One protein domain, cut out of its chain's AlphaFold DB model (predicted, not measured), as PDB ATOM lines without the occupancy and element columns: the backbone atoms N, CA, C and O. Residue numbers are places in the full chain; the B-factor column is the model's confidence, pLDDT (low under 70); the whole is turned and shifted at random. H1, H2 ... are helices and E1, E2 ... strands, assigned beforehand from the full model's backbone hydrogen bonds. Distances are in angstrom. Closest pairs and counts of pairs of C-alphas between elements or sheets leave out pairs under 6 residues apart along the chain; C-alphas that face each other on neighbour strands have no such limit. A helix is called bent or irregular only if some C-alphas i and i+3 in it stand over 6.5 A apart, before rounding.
ATOM      1  N   SER A   4     158.111 139.788 201.456       79.94
ATOM      2  CA  SER A   4     159.526 139.941 201.807       79.94
ATOM      3  C   SER A   4     159.744 140.400 203.246       79.94
ATOM      4  O   SER A   4     160.788 140.102 203.826       79.94
ATOM      5  N   LYS A   5     158.777 141.123 203.828       77.38
ATOM      6  CA  LYS A   5     158.840 141.639 205.199       77.38
ATOM      7  C   LYS A   5     157.450 142.027 205.709       77.38
ATOM      8  O   LYS A   5     156.638 142.535 204.942       77.38
ATOM      9  N   TYR A   6     157.224 141.854 207.009       74.12
ATOM     10  CA  TYR A   6     156.072 142.391 207.740       74.12
ATOM     11  C   TYR A   6     156.509 143.643 208.515       74.12
ATOM     12  O   TYR A   6     157.555 143.637 209.175       74.12
ATOM     13  N   ASN A   7     155.760 144.737 208.395       69.12
ATOM     14  CA  ASN A   7     156.069 146.021 209.022       69.12
ATOM     15  C   ASN A   7     155.293 146.210 210.333       69.12
ATOM     16  O   ASN A   7     154.258 145.596 210.572       69.12
ATOM     17  N   GLN A   8     155.801 147.098 211.192       50.09
ATOM     18  CA  GLN A   8     155.224 147.373 212.517       50.09
ATOM     19  C   GLN A   8     153.854 148.066 212.461       50.09
ATOM     20  O   GLN A   8     153.111 148.019 213.431       50.09
ATOM     21  N   ASP A   9     153.523 148.706 211.341       58.88
ATOM     22  CA  ASP A   9     152.238 149.365 211.085       58.88
ATOM     23  C   ASP A   9     151.180 148.410 210.494       58.88
ATOM     24  O   ASP A   9     150.120 148.854 210.058       58.88
ATOM     25  N   GLY A  10     151.466 147.101 210.462       59.62
ATOM     26  CA  GLY A  10     150.577 146.068 209.922       59.62
ATOM     27  C   GLY A  10     150.614 145.932 208.398       59.62
ATOM     28  O   GLY A  10     149.918 145.082 207.847       59.62
ATOM     29  N   THR A  11     151.432 146.727 207.708       79.19
ATOM     30  CA  THR A  11     151.646 146.585 206.265       79.19
ATOM     31  C   THR A  11     152.691 145.515 205.946       79.19
ATOM     32  O   THR A  11     153.463 145.087 206.806       79.19
ATOM     33  N   VAL A  12     152.765 145.094 204.685       78.81
ATOM     34  CA  VAL A  12     153.788 144.157 204.207       78.81
ATOM     35  C   VAL A  12     154.564 144.721 203.023       78.81
ATOM     36  O   VAL A  12     154.027 145.443 202.182       78.81
ATOM     37  N   ASP A  13     155.842 144.362 202.941       85.62
ATOM     38  CA  ASP A  13     156.681 144.651 201.785       85.62
ATOM     39  C   ASP A  13     156.669 143.440 200.850       85.62
ATOM     40  O   ASP A  13     157.001 142.319 201.251       85.62
ATOM     41  N   ILE A  14     156.335 143.649 199.582       87.38
ATOM     42  CA  ILE A  14     156.220 142.590 198.574       87.38
ATOM     43  C   ILE A  14     157.412 142.666 197.629       87.38
ATOM     44  O   ILE A  14     157.670 143.718 197.045       87.38
ATOM     45  N   PHE A  15     158.095 141.543 197.408       84.56
ATOM     46  CA  PHE A  15     159.174 141.468 196.427       84.56
ATOM     47  C   PHE A  15     158.671 140.917 195.089       84.56
ATOM     48  O   PHE A  15     158.094 139.827 195.002       84.56
ATOM     49  N   ASN A  16     158.914 141.654 194.009       83.75
ATOM     50  CA  ASN A  16     158.654 141.187 192.660       83.75
ATOM     51  C   ASN A  16     159.898 140.501 192.088       83.75
ATOM     52  O   ASN A  16     160.805 141.147 191.580       83.75
ATOM     53  N   SER A  17     159.913 139.168 192.099       77.12
ATOM     54  CA  SER A  17     161.033 138.374 191.580       77.12
ATOM     55  C   SER A  17     161.276 138.508 190.071       77.12
ATOM     56  O   SER A  17     162.335 138.099 189.603       77.12
ATOM     57  N   LYS A  18     160.327 139.064 189.302       81.38
ATOM     58  CA  LYS A  18     160.483 139.299 187.857       81.38
ATOM     59  C   LYS A  18     161.089 140.668 187.543       81.38
ATOM     60  O   LYS A  18     161.806 140.780 186.557       81.38
ATOM     61  N   THR A  19     160.789 141.691 188.347       83.75
ATOM     62  CA  THR A  19     161.280 143.069 188.130       83.75
ATOM     63  C   THR A  19     162.397 143.473 189.090       83.75
ATOM     64  O   THR A  19     163.097 144.444 188.834       83.75
ATOM     65  N   GLY A  20     162.596 142.730 190.182       82.62
ATOM     66  CA  GLY A  20     163.534 143.065 191.255       82.62
ATOM     67  C   GLY A  20     163.039 144.168 192.198       82.62
ATOM     68  O   GLY A  20     163.768 144.562 193.106       82.62
ATOM     69  N   GLU A  21     161.819 144.674 192.009       85.69
ATOM     70  CA  GLU A  21     161.269 145.779 192.796       85.69
ATOM     71  C   GLU A  21     160.657 145.302 194.119       85.69
ATOM     72  O   GLU A  21     160.022 144.247 194.185       85.69
ATOM     73  N   VAL A  22     160.809 146.111 195.172       85.44
ATOM     74  CA  VAL A  22     160.144 145.918 196.468       85.44
ATOM     75  C   VAL A  22     159.050 146.969 196.613       85.44
ATOM     76  O   VAL A  22     159.340 148.162 196.695       85.44
ATOM     77  N   LYS A  23     157.792 146.531 196.666       88.44
ATOM     78  CA  LYS A  23     156.657 147.404 196.966       88.44
ATOM     79  C   LYS A  23     156.468 147.445 198.476       88.44
ATOM     80  O   LYS A  23     156.075 146.441 199.059       88.44
ATOM     81  N   GLN A  24     156.791 148.579 199.089       89.56
ATOM     82  CA  GLN A  24     156.743 148.752 200.540       89.56
ATOM     83  C   GLN A  24     155.364 149.197 201.018       89.56
ATOM     84  O   GLN A  24     154.646 149.876 200.281       89.56
ATOM     85  N   GLY A  25     155.027 148.870 202.264       83.06
ATOM     86  CA  GLY A  25     153.887 149.491 202.940       83.06
ATOM     87  C   GLY A  25     152.511 149.054 202.426       83.06
ATOM     88  O   GLY A  25     151.563 149.836 202.473       83.06
ATOM     89  N   VAL A  26     152.380 147.838 201.891       85.06
ATOM     90  CA  VAL A  26     151.114 147.358 201.322       85.06
ATOM     91  C   VAL A  26     150.161 146.906 202.422       85.06
ATOM     92  O   VAL A  26     150.518 146.063 203.243       85.06
ATOM     93  N   GLN A  27     148.938 147.437 202.421       81.50
ATOM     94  CA  GLN A  27     147.913 147.033 203.381       81.50
ATOM     95  C   GLN A  27     147.445 145.591 203.125       81.50
ATOM     96  O   GLN A  27     147.271 145.210 201.962       81.50
ATOM     97  N   PRO A  28     147.174 144.786 204.172       73.94
ATOM     98  CA  PRO A  28     146.692 143.412 204.014       73.94
ATOM     99  C   PRO A  28     145.412 143.289 203.173       73.94
ATOM    100  O   PRO A  28     145.272 142.338 202.407       73.94
ATOM    101  N   SER A  29     144.512 144.279 203.250       75.44
ATOM    102  CA  SER A  29     143.292 144.362 202.426       75.44
ATOM    103  C   SER A  29     143.574 144.405 200.925       75.44
ATOM    104  O   SER A  29     142.767 143.939 200.122       75.44
ATOM    105  N   ASP A  30     144.735 144.933 200.543       81.06
ATOM    106  CA  ASP A  30     145.092 145.198 199.153       81.06
ATOM    107  C   ASP A  30     145.864 144.022 198.534       81.06
ATOM    108  O   ASP A  30     146.092 143.980 197.322       81.06
ATOM    109  N   LEU A  31     146.246 143.026 199.347       78.88
ATOM    110  CA  LEU A  31     147.004 141.859 198.894       78.88
ATOM    111  C   LEU A  31     146.226 141.023 197.886       78.88
ATOM    112  O   LEU A  31     146.818 140.548 196.916       78.88
ATOM    113  N   ALA A  32     144.911 140.889 198.064       77.06
ATOM    114  CA  ALA A  32     144.052 140.137 197.151       77.06
ATOM    115  C   ALA A  32     143.994 140.787 195.762       77.06
ATOM    116  O   ALA A  32     143.983 140.085 194.750       77.06
ATOM    117  N   ALA A  33     144.025 142.123 195.716       80.88
ATOM    118  CA  ALA A  33     144.043 142.891 194.476       80.88
ATOM    119  C   ALA A  33     145.399 142.813 193.751       80.88
ATOM    120  O   ALA A  33     145.451 142.944 192.529       80.88
ATOM    121  N   ILE A  34     146.497 142.588 194.482       82.25
ATOM    122  CA  ILE A  34     147.845 142.455 193.907       82.25
ATOM    123  C   ILE A  34     148.106 141.023 193.427       82.25
ATOM    124  O   ILE A  34     148.667 140.825 192.349       82.25
ATOM    125  N   SER A  35     147.740 140.017 194.223       79.38
ATOM    126  CA  SER A  35     147.819 138.604 193.847       79.38
ATOM    127  C   SER A  35     147.014 137.739 194.825       79.38
ATOM    128  O   SER A  35     147.314 137.755 196.020       79.38
ATOM    129  N   PRO A  36     146.103 136.868 194.350       74.50
ATOM    130  CA  PRO A  36     145.373 135.930 195.208       74.50
ATOM    131  C   PRO A  36     146.297 135.090 196.106       74.50
ATOM    132  O   PRO A  36     146.026 134.909 197.290       74.50
ATOM    133  N   ASN A  37     147.453 134.676 195.570       78.19
ATOM    134  CA  ASN A  37     148.426 133.860 196.299       78.19
ATOM    135  C   ASN A  37     149.096 134.589 197.478       78.19
ATOM    136  O   ASN A  37     149.511 133.938 198.432       78.19
ATOM    137  N   LEU A  38     149.192 135.926 197.435       77.62
ATOM    138  CA  LEU A  38     149.775 136.721 198.524       77.62
ATOM    139  C   LEU A  38     148.850 136.765 199.736       77.62
ATOM    140  O   LEU A  38     149.319 136.740 200.867       77.62
ATOM    141  N   SER A  39     147.538 136.799 199.496       69.12
ATOM    142  CA  SER A  39     146.552 136.728 200.576       69.12
ATOM    143  C   SER A  39     146.606 135.369 201.265       69.12
ATOM    144  O   SER A  39     146.626 135.304 202.488       69.12
ATOM    145  N   SER A  40     146.712 134.278 200.501       67.62
ATOM    146  CA  SER A  40     146.880 132.941 201.080       67.62
ATOM    147  C   SER A  40     148.225 132.747 201.789       67.62
ATOM    148  O   SER A  40     148.266 132.072 202.808       67.62
ATOM    149  N   GLU A  41     149.314 133.341 201.296       68.06
ATOM    150  CA  GLU A  41     150.643 133.280 201.930       68.06
ATOM    151  C   GLU A  41     150.699 134.104 203.227       68.06
ATOM    152  O   GLU A  41     151.288 133.661 204.213       68.06
ATOM    153  N   PHE A  42     150.033 135.264 203.250       68.19
ATOM    154  CA  PHE A  42     149.807 136.046 204.463       68.19
ATOM    155  C   PHE A  42     149.040 135.210 205.491       68.19
ATOM    156  O   PHE A  42     149.544 134.994 206.583       68.19
ATOM    157  N   LEU A  43     147.883 134.652 205.112       63.22
ATOM    158  CA  LEU A  43     147.043 133.832 205.994       63.22
ATOM    159  C   LEU A  43     147.732 132.543 206.481       63.22
ATOM    160  O   LEU A  43     147.466 132.086 207.587       63.22
ATOM    161  N   ALA A  44     148.612 131.946 205.675       62.75
ATOM    162  CA  ALA A  44     149.355 130.746 206.056       62.75
ATOM    163  C   ALA A  44     150.448 131.042 207.096       62.75
ATOM    164  O   ALA A  44     150.589 130.295 208.061       62.75
ATOM    165  N   ASN A  45     151.193 132.142 206.937       57.38
ATOM    166  CA  ASN A  45     152.192 132.576 207.922       57.38
ATOM    167  C   ASN A  45     151.547 133.141 209.192       57.38
ATOM    168  O   ASN A  45     152.095 133.014 210.282       57.38
ATOM    169  N   SER A  46     150.358 133.724 209.064       54.31
ATOM    170  CA  SER A  46     149.592 134.271 210.177       54.31
ATOM    171  C   SER A  46     148.994 133.197 211.103       54.31
ATOM    172  O   SER A  46     148.512 133.504 212.193       54.31
ATOM    173  N   GLN A  47     149.048 131.933 210.677       55.25
ATOM    174  CA  GLN A  47     148.662 130.751 211.446       55.25
ATOM    175  C   GLN A  47     149.859 129.914 211.927       55.25
ATOM    176  O   GLN A  47     149.639 128.818 212.440       55.25
TER     177      GLN A  47
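AT A GLANCE: This is residues 4 to 47 of the 561 residues of an uncharacterized protein of marine sediment metagenome (UniProt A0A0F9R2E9). What would one see first? A small three-stranded antiparallel sheet, E1 to E3, has a helical hairpin, H1 and H2, to one side, loosely joined: H1 only grazes the sheet and H2 is apart from its strands. What is it made of? The 44 printed residues, of mixed class, hold E1, E2, E3, H1 and H2 along the chain, the strands in sheet order E1 - E2 - E3, a meander, each strand the antiparallel neighbour of the one before. The whole is compact, radius of gyration of the C-alphas 10.0 A, spanning 29 by 22 by 16 A.

HOW THE PARTS SIT: How do the strands pair? E1, residues 4 to 6, and E2, residues 12 to 15, form a hairpin at 178 degrees, with N 4 and O 13 2.8 A apart. E2 and E3, residues 22 to 26, form another at 160 degrees, with N 14 and O 23 2.9 A apart. And the helices? H1, residues 28 to 34, is only just on the sheet, with 5 pairs of C-alphas within 10 A, and only grazes it. It touches H2, residues 36 to 45, C-alphas of Leu 31 and Ser 39 closest at 5.4 A, in a helical hairpin, opposite ways at a shallow tilt of 35.0 degrees, only just short of steep. Are their backbones helical? Each O i to N i+4 pair of H2 is within hydrogen-bond range, but 1 of 3 in H1, with 3 of 4 O i to N i+3.

IN THESE COORDINATES: Where does it begin and end? E1 begins at C-alpha 4 (159.526, 139.941, 201.807); H2, 14.8 A long, ends at C-alpha 45 (152.192, 132.576, 207.922). How long are the others? E1 is 7.3 A, E2 9.8 A, E3 10.4 A and H1 10.2 A; H1 is only just irregular, C-alphas 29 and 32 being 6.8 A apart.

THE WHOLE: How far apart are its ends? The C-alphas farthest apart, of Thr 19 and Gln 47, are 29.2 A apart. Where is confidence low? Residues 7 to 10 and 39 to 47 are under 70; the printed part has no cut and no long link.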